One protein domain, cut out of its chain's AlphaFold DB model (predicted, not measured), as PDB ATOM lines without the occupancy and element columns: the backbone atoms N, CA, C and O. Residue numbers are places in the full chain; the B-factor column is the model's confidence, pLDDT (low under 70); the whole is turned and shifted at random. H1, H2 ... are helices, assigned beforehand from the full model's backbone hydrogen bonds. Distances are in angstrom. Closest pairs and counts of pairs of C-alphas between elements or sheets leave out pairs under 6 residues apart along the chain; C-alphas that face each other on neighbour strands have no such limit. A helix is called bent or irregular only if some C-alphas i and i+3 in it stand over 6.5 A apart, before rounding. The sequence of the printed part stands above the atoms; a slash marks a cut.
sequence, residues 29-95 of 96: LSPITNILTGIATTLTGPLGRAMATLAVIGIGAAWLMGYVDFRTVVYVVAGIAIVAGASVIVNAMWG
ATOM      1  N   LEU A  29     189.226 155.889 194.492       62.78
ATOM      2  CA  LEU A  29     188.022 155.886 193.663       62.78
ATOM      3  C   LEU A  29     187.030 154.808 194.122       62.78
ATOM      4  O   LEU A  29     185.964 154.679 193.515       62.78
ATOM      5  N   SER A  30     187.336 154.041 195.177       76.00
ATOM      6  CA  SER A  30     186.435 153.023 195.724       76.00
ATOM      7  C   SER A  30     185.056 153.595 196.066       76.00
ATOM      8  O   SER A  30     184.066 153.020 195.619       76.00
ATOM      9  N   PRO A  31     184.914 154.762 196.732       82.12
ATOM     10  CA  PRO A  31     183.599 155.300 197.064       82.12
ATOM     11  C   PRO A  31     182.762 155.619 195.822       82.12
ATOM     12  O   PRO A  31     181.597 155.233 195.748       82.12
ATOM     13  N   ILE A  32     183.351 156.275 194.815       83.12
ATOM     14  CA  ILE A  32     182.610 156.645 193.603       83.12
ATOM     15  C   ILE A  32     182.315 155.415 192.734       83.12
ATOM     16  O   ILE A  32     181.199 155.265 192.246       83.12
ATOM     17  N   THR A  33     183.254 154.473 192.633       83.25
ATOM     18  CA  THR A  33     183.068 153.212 191.898       83.25
ATOM     19  C   THR A  33     181.990 152.346 192.549       83.25
ATOM     20  O   THR A  33     181.145 151.793 191.845       83.25
ATOM     21  N   ASN A  34     181.946 152.288 193.882       88.50
ATOM     22  CA  ASN A  34     180.919 151.556 194.627       88.50
ATOM     23  C   ASN A  34     179.535 152.187 194.468       88.50
ATOM     24  O   ASN A  34     178.556 151.461 194.305       88.50
ATOM     25  N   ILE A  35     179.436 153.521 194.455       89.50
ATOM     26  CA  ILE A  35     178.160 154.208 194.208       89.50
ATOM     27  C   ILE A  35     177.675 153.941 192.780       89.50
ATOM     28  O   ILE A  35     176.533 153.523 192.595       89.50
ATOM     29  N   LEU A  36     178.529 154.133 191.768       89.56
ATOM     30  CA  LEU A  36     178.139 153.944 190.366       89.56
ATOM     31  C   LEU A  36     177.767 152.485 190.077       89.56
ATOM     32  O   LEU A  36     176.739 152.221 189.453       89.56
ATOM     33  N   THR A  37     178.551 151.536 190.589       88.44
ATOM     34  CA  THR A  37     178.274 150.100 190.441       88.44
ATOM     35  C   THR A  37     177.031 149.690 191.228       88.44
ATOM     36  O   THR A  37     176.217 148.909 190.734       88.44
ATOM     37  N   GLY A  38     176.831 150.251 192.423       89.50
ATOM     38  CA  GLY A  38     175.648 150.015 193.250       89.50
ATOM     39  C   GLY A  38     174.363 150.501 192.581       89.50
ATOM     40  O   GLY A  38     173.380 149.760 192.531       89.50
ATOM     41  N   ILE A  39     174.379 151.700 191.989       89.75
ATOM     42  CA  ILE A  39     173.252 152.228 191.210       89.75
ATOM     43  C   ILE A  39     173.015 151.359 189.974       89.75
ATOM     44  O   ILE A  39     171.891 150.907 189.766       89.75
ATOM     45  N   ALA A  40     174.055 151.058 189.190       89.06
ATOM     46  CA  ALA A  40     173.927 150.223 187.993       89.06
ATOM     47  C   ALA A  40     173.341 148.839 188.318       89.06
ATOM     48  O   ALA A  40     172.425 148.371 187.642       89.06
ATOM     49  N   THR A  41     173.802 148.215 189.402       89.44
ATOM     50  CA  THR A  41     173.307 146.912 189.872       89.44
ATOM     51  C   THR A  41     171.874 147.003 190.385       89.44
ATOM     52  O   THR A  41     171.069 146.114 190.132       89.44
ATOM     53  N   THR A  42     171.510 148.087 191.067       90.00
ATOM     54  CA  THR A  42     170.137 148.286 191.555       90.00
ATOM     55  C   THR A  42     169.161 148.507 190.396       90.00
ATOM     56  O   THR A  42     168.070 147.931 190.387       90.00
ATOM     57  N   LEU A  43     169.567 149.284 189.386       89.44
ATOM     58  CA  LEU A  43     168.763 149.583 188.198       89.44
ATOM     59  C   LEU A  43     168.630 148.396 187.233       89.44
ATOM     60  O   LEU A  43     167.607 148.279 186.569       89.44
ATOM     61  N   THR A  44     169.624 147.510 187.152       89.19
ATOM     62  CA  THR A  44     169.594 146.322 186.266       89.19
ATOM     63  C   THR A  44     169.241 145.018 186.994       89.19
ATOM     64  O   THR A  44     168.943 144.000 186.364       89.19
ATOM     65  N   GLY A  45     169.245 145.040 188.327       88.75
ATOM     66  CA  GLY A  45     168.975 143.903 189.199       88.75
ATOM     67  C   GLY A  45     167.485 143.632 189.445       88.75
ATOM     68  O   GLY A  45     166.619 144.068 188.681       88.75
ATOM     69  N   PRO A  46     167.147 142.897 190.524       92.69
ATOM     70  CA  PRO A  46     165.772 142.482 190.817       92.69
ATOM     71  C   PRO A  46     164.789 143.650 190.958       92.69
ATOM     72  O   PRO A  46     163.661 143.563 190.475       92.69
ATOM     73  N   LEU A  47     165.230 144.756 191.566       92.56
ATOM     74  CA  LEU A  47     164.420 145.966 191.714       92.56
ATOM     75  C   LEU A  47     164.071 146.570 190.346       92.56
ATOM     76  O   LEU A  47     162.898 146.810 190.061       92.56
ATOM     77  N   GLY A  48     165.070 146.764 189.481       90.62
ATOM     78  CA  GLY A  48     164.868 147.268 188.123       90.62
ATOM     79  C   GLY A  48     163.901 146.418 187.302       90.62
ATOM     80  O   GLY A  48     163.017 146.951 186.632       90.62
ATOM     81  N   ARG A  49     163.990 145.087 187.424       93.31
ATOM     82  CA  ARG A  49     163.053 144.152 186.774       93.31
ATOM     83  C   ARG A  49     161.624 144.302 187.294       93.31
ATOM     84  O   ARG A  49     160.686 144.294 186.496       93.31
ATOM     85  N   ALA A  50     161.445 144.465 188.604       95.50
ATOM     86  CA  ALA A  50     160.127 144.701 189.190       95.50
ATOM     87  C   ALA A  50     159.519 146.023 188.688       95.50
ATOM     88  O   ALA A  50     158.374 146.041 188.236       95.50
ATOM     89  N   MET A  51     160.307 147.103 188.666       93.19
ATOM     90  CA  MET A  51     159.873 148.409 188.152       93.19
ATOM     91  C   MET A  51     159.529 148.363 186.660       93.19
ATOM     92  O   MET A  51     158.498 148.896 186.251       93.19
ATOM     93  N   ALA A  52     160.338 147.675 185.851       95.12
ATOM     94  CA  ALA A  52     160.057 147.462 184.434       95.12
ATOM     95  C   ALA A  52     158.753 146.682 184.225       95.12
ATOM     96  O   ALA A  52     157.942 147.047 183.379       95.12
ATOM     97  N   THR A  53     158.511 145.648 185.033       95.56
ATOM     98  CA  THR A  53     157.278 144.851 184.958       95.56
ATOM     99  C   THR A  53     156.049 145.711 185.257       95.56
ATOM    100  O   THR A  53     155.083 145.686 184.496       95.56
ATOM    101  N   LEU A  54     156.100 146.535 186.310       96.06
ATOM    102  CA  LEU A  54     155.022 147.477 186.636       96.06
ATOM    103  C   LEU A  54     154.800 148.509 185.520       96.06
ATOM    104  O   LEU A  54     153.655 148.802 185.177       96.06
ATOM    105  N   ALA A  55     155.875 149.020 184.915       95.31
ATOM    106  CA  ALA A  55     155.788 149.962 183.803       95.31
ATOM    107  C   ALA A  55     155.127 149.340 182.561       95.31
ATOM    108  O   ALA A  55     154.268 149.975 181.949       95.31
ATOM    109  N   VAL A  56     155.473 148.092 182.215       96.19
ATOM    110  CA  VAL A  56     154.866 147.358 181.088       96.19
ATOM    111  C   VAL A  56     153.373 147.121 181.323       96.19
ATOM    112  O   VAL A  56     152.570 147.311 180.410       96.19
ATOM    113  N   ILE A  57     152.983 146.767 182.551       96.12
ATOM    114  CA  ILE A  57     151.568 146.608 182.912       96.12
ATOM    115  C   ILE A  57     150.827 147.944 182.768       96.12
ATOM    116  O   ILE A  57     149.767 147.997 182.143       96.12
ATOM    117  N   GLY A  58     151.395 149.033 183.296       95.50
ATOM    118  CA  GLY A  58     150.783 150.362 183.247       95.50
ATOM    119  C   GLY A  58     150.590 150.885 181.823       95.50
ATOM    120  O   GLY A  58     149.494 151.325 181.475       95.50
ATOM    121  N   ILE A  59     151.621 150.798 180.975       96.94
ATOM    122  CA  ILE A  59     151.528 151.265 179.584       96.94
ATOM    123  C   ILE A  59     150.602 150.379 178.743       96.94
ATOM    124  O   ILE A  59     149.857 150.896 177.913       96.94
ATOM    125  N   GLY A  60     150.589 149.063 178.992       94.12
ATOM    126  CA  GLY A  60     149.670 148.134 178.336       94.12
ATOM    127  C   GLY A  60     148.213 148.442 178.677       94.12
ATOM    128  O   GLY A  60     147.371 148.520 177.786       94.12
ATOM    129  N   ALA A  61     147.923 148.712 179.952       94.50
ATOM    130  CA  ALA A  61     146.597 149.137 180.384       94.50
ATOM    131  C   ALA A  61     146.205 150.495 179.769       94.50
ATOM    132  O   ALA A  61     145.103 150.634 179.240       94.50
ATOM    133  N   ALA A  62     147.109 151.481 179.781       94.69
ATOM    134  CA  ALA A  62     146.870 152.809 179.209       94.69
ATOM    135  C   ALA A  62     146.603 152.771 177.694       94.69
ATOM    136  O   ALA A  62     145.772 153.533 177.195       94.69
ATOM    137  N   TRP A  63     147.263 151.860 176.974       93.56
ATOM    138  CA  TRP A  63     147.024 151.623 175.552       93.56
ATOM    139  C   TRP A  63     145.648 151.005 175.288       93.56
ATOM    140  O   TRP A  63     144.914 151.496 174.435       93.56
ATOM    141  N   LEU A  64     145.252 149.985 176.059       92.62
ATOM    142  CA  LEU A  64     143.933 149.351 175.923       92.62
ATOM    143  C   LEU A  64     142.775 150.303 176.253       92.62
ATOM    144  O   LEU A  64     141.702 150.190 175.668       92.62
ATOM    145  N   MET A  65     142.991 151.255 177.161       92.00
ATOM    146  CA  MET A  65     142.014 152.297 177.492       92.00
ATOM    147  C   MET A  65     141.960 153.444 176.465       92.00
ATOM    148  O   MET A  65     141.155 154.358 176.620       92.00
ATOM    149  N   GLY A  66     142.795 153.420 175.419       91.69
ATOM    150  CA  GLY A  66     142.811 154.441 174.368       91.69
ATOM    151  C   GLY A  66     143.408 155.788 174.793       91.69
ATOM    152  O   GLY A  66     143.292 156.760 174.053       91.69
ATOM    153  N   TYR A  67     144.059 155.866 175.959       93.31
ATOM    154  CA  TYR A  67     144.714 157.094 176.432       93.31
ATOM    155  C   TYR A  67     146.052 157.367 175.739       93.31
ATOM    156  O   TYR A  67     146.573 158.478 175.814       93.31
ATOM    157  N   VAL A  68     146.646 156.344 175.122       94.88
ATOM    158  CA  VAL A  68     148.010 156.381 174.596       94.88
ATOM    159  C   VAL A  68     148.074 155.678 173.242       94.88
ATOM    160  O   VAL A  68     147.504 154.605 173.075       94.88
ATOM    161  N   ASP A  69     148.816 156.248 172.291       94.94
ATOM    162  CA  ASP A  69     149.036 155.659 170.968       94.94
ATOM    163  C   ASP A  69     150.061 154.515 170.982       94.94
ATOM    164  O   ASP A  69     151.007 154.495 171.775       94.94
ATOM    165  N   PHE A  70     149.956 153.610 170.003       91.31
ATOM    166  CA  PHE A  70     150.873 152.473 169.836       91.31
ATOM    167  C   PHE A  70     152.353 152.890 169.768       91.31
ATOM    168  O   PHE A  70     153.227 152.205 170.292       91.31
ATOM    169  N   ARG A  71     152.646 154.053 169.177       95.75
ATOM    170  CA  ARG A  71     154.015 154.593 169.090       95.75
ATOM    171  C   ARG A  71     154.631 154.806 170.472       95.75
ATOM    172  O   ARG A  71     155.781 154.438 170.692       95.75
ATOM    173  N   THR A  72     153.860 155.356 171.404       94.75
ATOM    174  CA  THR A  72     154.313 155.608 172.775       94.75
ATOM    175  C   THR A  72     154.579 154.301 173.511       94.75
ATOM    176  O   THR A  72     155.588 154.186 174.200       94.75
ATOM    177  N   VAL A  73     153.735 153.286 173.304       96.06
ATOM    178  CA  VAL A  73     153.961 151.940 173.855       96.06
ATOM    179  C   VAL A  73     155.290 151.374 173.364       96.06
ATOM    180  O   VAL A  73     156.101 150.915 174.168       96.06
ATOM    181  N   VAL A  74     155.549 151.461 172.056       96.06
ATOM    182  CA  VAL A  74     156.797 150.977 171.454       96.06
ATOM    183  C   VAL A  74     158.013 151.700 172.036       96.06
ATOM    184  O   VAL A  74     158.998 151.040 172.357       96.06
ATOM    185  N   TYR A  75     157.953 153.021 172.243       96.06
ATOM    186  CA  TYR A  75     159.061 153.765 172.856       96.06
ATOM    187  C   TYR A  75     159.351 153.317 174.291       96.06
ATOM    188  O   TYR A  75     160.517 153.156 174.657       96.06
ATOM    189  N   VAL A  76     158.312 153.067 175.092       95.62
ATOM    190  CA  VAL A  76     158.472 152.595 176.476       95.62
ATOM    191  C   VAL A  76     159.088 151.196 176.504       95.62
ATOM    192  O   VAL A  76     160.059 150.965 177.224       95.62
ATOM    193  N   VAL A  77     158.579 150.270 175.686       95.38
ATOM    194  CA  VAL A  77     159.097 148.893 175.623       95.38
ATOM    195  C   VAL A  77     160.533 148.861 175.091       95.38
ATOM    196  O   VAL A  77     161.375 148.161 175.652       95.38
ATOM    197  N   ALA A  78     160.844 149.658 174.065       96.25
ATOM    198  CA  ALA A  78     162.202 149.783 173.538       96.25
ATOM    199  C   ALA A  78     163.174 150.331 174.594       96.25
ATOM    200  O   ALA A  78     164.265 149.789 174.758       96.25
ATOM    201  N   GLY A  79     162.771 151.353 175.358       94.94
ATOM    202  CA  GLY A  79     163.579 151.893 176.453       94.94
ATOM    203  C   GLY A  79     163.902 150.842 177.517       94.94
ATOM    204  O   GLY A  79     165.056 150.703 177.919       94.94
ATOM    205  N   ILE A  80     162.912 150.040 177.918       94.94
ATOM    206  CA  ILE A  80     163.108 148.945 178.881       94.94
ATOM    207  C   ILE A  80     164.073 147.887 178.327       94.94
ATOM    208  O   ILE A  80     164.967 147.439 179.048       94.94
ATOM    209  N   ALA A  81     163.938 147.517 177.050       93.88
ATOM    210  CA  ALA A  81     164.834 146.560 176.401       93.88
ATOM    211  C   ALA A  81     166.288 147.065 176.355       93.88
ATOM    212  O   ALA A  81     167.213 146.299 176.626       93.88
ATOM    213  N   ILE A  82     166.494 148.357 176.080       94.31
ATOM    214  CA  ILE A  82     167.825 148.980 176.077       94.31
ATOM    215  C   ILE A  82     168.433 148.972 177.482       94.31
ATOM    216  O   ILE A  82     169.589 148.587 177.634       94.31
ATOM    217  N   VAL A  83     167.669 149.337 178.518       92.19
ATOM    218  CA  VAL A  83     168.158 149.320 179.910       92.19
ATOM    219  C   VAL A  83     168.540 147.902 180.343       92.19
ATOM    220  O   VAL A  83     169.590 147.710 180.954       92.19
ATOM    221  N   ALA A  84     167.735 146.898 179.985       90.75
ATOM    222  CA  ALA A  84     168.037 145.499 180.281       90.75
ATOM    223  C   ALA A  84     169.265 144.974 179.511       90.75
ATOM    224  O   ALA A  84     170.003 144.140 180.032       90.75
ATOM    225  N   GLY A  85     169.491 145.461 178.287       90.62
ATOM    226  CA  GLY A  85     170.622 145.083 177.432       90.62
ATOM    227  C   GLY A  85     171.895 145.909 177.638       90.62
ATOM    228  O   GLY A  85     172.937 145.555 177.086       90.62
ATOM    229  N   ALA A  86     171.844 146.988 178.423       91.56
ATOM    230  CA  ALA A  86     172.943 147.943 178.556       91.56
ATOM    231  C   ALA A  86     174.252 147.284 179.019       91.56
ATOM    232  O   ALA A  86     175.311 147.554 178.457       91.56
ATOM    233  N   SER A  87     174.182 146.372 179.995       87.31
ATOM    234  CA  SER A  87     175.361 145.655 180.497       87.31
ATOM    235  C   SER A  87     175.994 144.753 179.437       87.31
ATOM    236  O   SER A  87     177.214 144.691 179.344       87.31
ATOM    237  N   VAL A  88     175.186 144.102 178.596       90.25
ATOM    238  CA  VAL A  88     175.673 143.245 177.505       90.25
ATOM    239  C   VAL A  88     176.405 144.074 176.454       90.25
ATOM    240  O   VAL A  88     177.488 143.691 176.021       90.25
ATOM    241  N   ILE A  89     175.845 145.226 176.072       91.44
ATOM    242  CA  ILE A  89     176.441 146.117 175.067       91.44
ATOM    243  C   ILE A  89     177.768 146.687 175.575       91.44
ATOM    244  O   ILE A  89     178.777 146.609 174.878       91.44
ATOM    245  N   VAL A  90     177.789 147.220 176.799       89.81
ATOM    246  CA  VAL A  90     179.007 147.799 177.389       89.81
ATOM    247  C   VAL A  90     180.083 146.727 177.573       89.81
ATOM    248  O   VAL A  90     181.235 146.954 177.205       89.81
ATOM    249  N   ASN A  91     179.712 145.534 178.046       90.44
ATOM    250  CA  ASN A  91     180.658 144.427 178.176       90.44
ATOM    251  C   ASN A  91     181.186 143.954 176.817       90.44
ATOM    252  O   ASN A  91     182.350 143.599 176.726       90.44
ATOM    253  N   ALA A  92     180.387 143.983 175.750       91.94
ATOM    254  CA  ALA A  92     180.870 143.634 174.413       91.94
ATOM    255  C   ALA A  92     181.836 144.680 173.822       91.94
ATOM    256  O   ALA A  92     182.661 144.343 172.977       91.94
ATOM    257  N   MET A  93     181.736 145.946 174.241       89.44
ATOM    258  CA  MET A  93     182.578 147.042 173.743       89.44
ATOM    259  C   MET A  93     183.904 147.184 174.502       89.44
ATOM    260  O   MET A  93     184.922 147.494 173.887       89.44
ATOM    261  N   TRP A  94     183.888 146.991 175.824       87.31
ATOM    262  CA  TRP A  94     185.052 147.201 176.699       87.31
ATOM    263  C   TRP A  94     185.548 145.936 177.405       87.31
ATOM    264  O   TRP A  94     186.621 145.967 178.001       87.31
ATOM    265  N   GLY A  95     184.793 144.838 177.357       64.75
ATOM    266  CA  GLY A  95     185.209 143.553 177.909       64.75
ATOM    267  C   GLY A  95     186.152 142.831 176.952       64.75
ATOM    268  O   GLY A  95     185.702 142.126 176.051       64.75
TER     269      GLY A  95
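What this domain is: This is residues 29 to 95 of the 96 residues of the protein "VIRB2 type IV secretion" of Paracoccus gahaiensis (UniProt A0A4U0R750). Two helices, H2 and the arm H3a, fold back side by side as a long helical hairpin, and from its open end H1 and the arm H3b stick out as two separate prongs, with residues 29 to 39 and 88 to 95 standing free. The two prongs leave the whole looking like a long fork, H1 before H2 and H3b after H3a along the chain, while the five-residue turn between H2 and H3a closes the other end. The printed part has 67 residues with three named helices in the order H1, H2, H3 and no named strand, and its class is all helix. It is loose, with a radius of gyration of the C-alphas of 15.2 A, and its outline is a rod of 49 by 23 by 15 A.

How they stand to each other: The first helix, H1, residues 30 to 44, is followed after one residue, Gly 45, by H2, residues 46 to 64. This link is tight. H1 and H2 are close but not clearly touching, with 1 pair of C-alphas within 8 A; their closest C-alphas, those of Thr 42 and Gly 48, are 6.4 A apart. They run the same way at a steep tilt of 39 degrees, and their centres are 23.5 A apart. After H2 a tight link of five residues leads to H3, residues 70 to 94. H3 is bent: C-alphas 84 and 87 are 7.3 A apart. By its hydrogen bonds it was assigned as one helix, but it has two arms, H3a, residues 70 to 84, and H3b, residues 87 to 94, while residues 85 and 86 belong to neither. The lines of H3a and H3b stand at a steep tilt of 59 degrees. H2 and H3a touch, with 8 pairs of C-alphas within 8 A, and form a helical hairpin. Their closest C-alphas are those of Ile 59 and Val 73, 6.3 A apart. They run opposite ways at a shallow tilt of 8 degrees, with centres 10.6 A apart. H1 and H3a are close but not clearly touching, the closest C-alphas being those of Thr 44 and Ala 84 at 6.2 A; they run opposite ways at a steep tilt of 43 degrees. H3b touches no helix: H2 and H3b are apart, and H1 and H3b are only just apart, with their closest C-alphas at 8.2 A. In H1, H2, H3a and H3b every pair of O i and N i+4 is within hydrogen-bond range.

Where its parts are: H1 begins at C-alpha 30, at (186.435, 153.023, 195.724), and measures 20.4 A from its first to its last C-alpha. H2, from Pro 46 to Leu 64, measures 27.3 A and ends at C-alpha 64, at (143.933, 149.351, 175.923). H3a, from Phe 70 to Ala 84, measures 21.3 A. H3b, from Ser 87 to Trp 94, measures 10.5 A and ends at C-alpha 94, at (185.052, 147.201, 176.699).

The domain as a whole: The two C-alphas farthest apart are those of Leu 29 and Gly 66, at 49.2 A, while the first and last printed C-alphas, those of Leu 29 and Gly 95, are 20.2 A apart. Without the stretches that stand free, the body has 48 residues and spans 35 by 16 by 9 A. The printed part has no cut, and neither of its links is long. The mean pLDDT of the printed part is 91.1; the model's confidence is under 70 at residues 29 and 95.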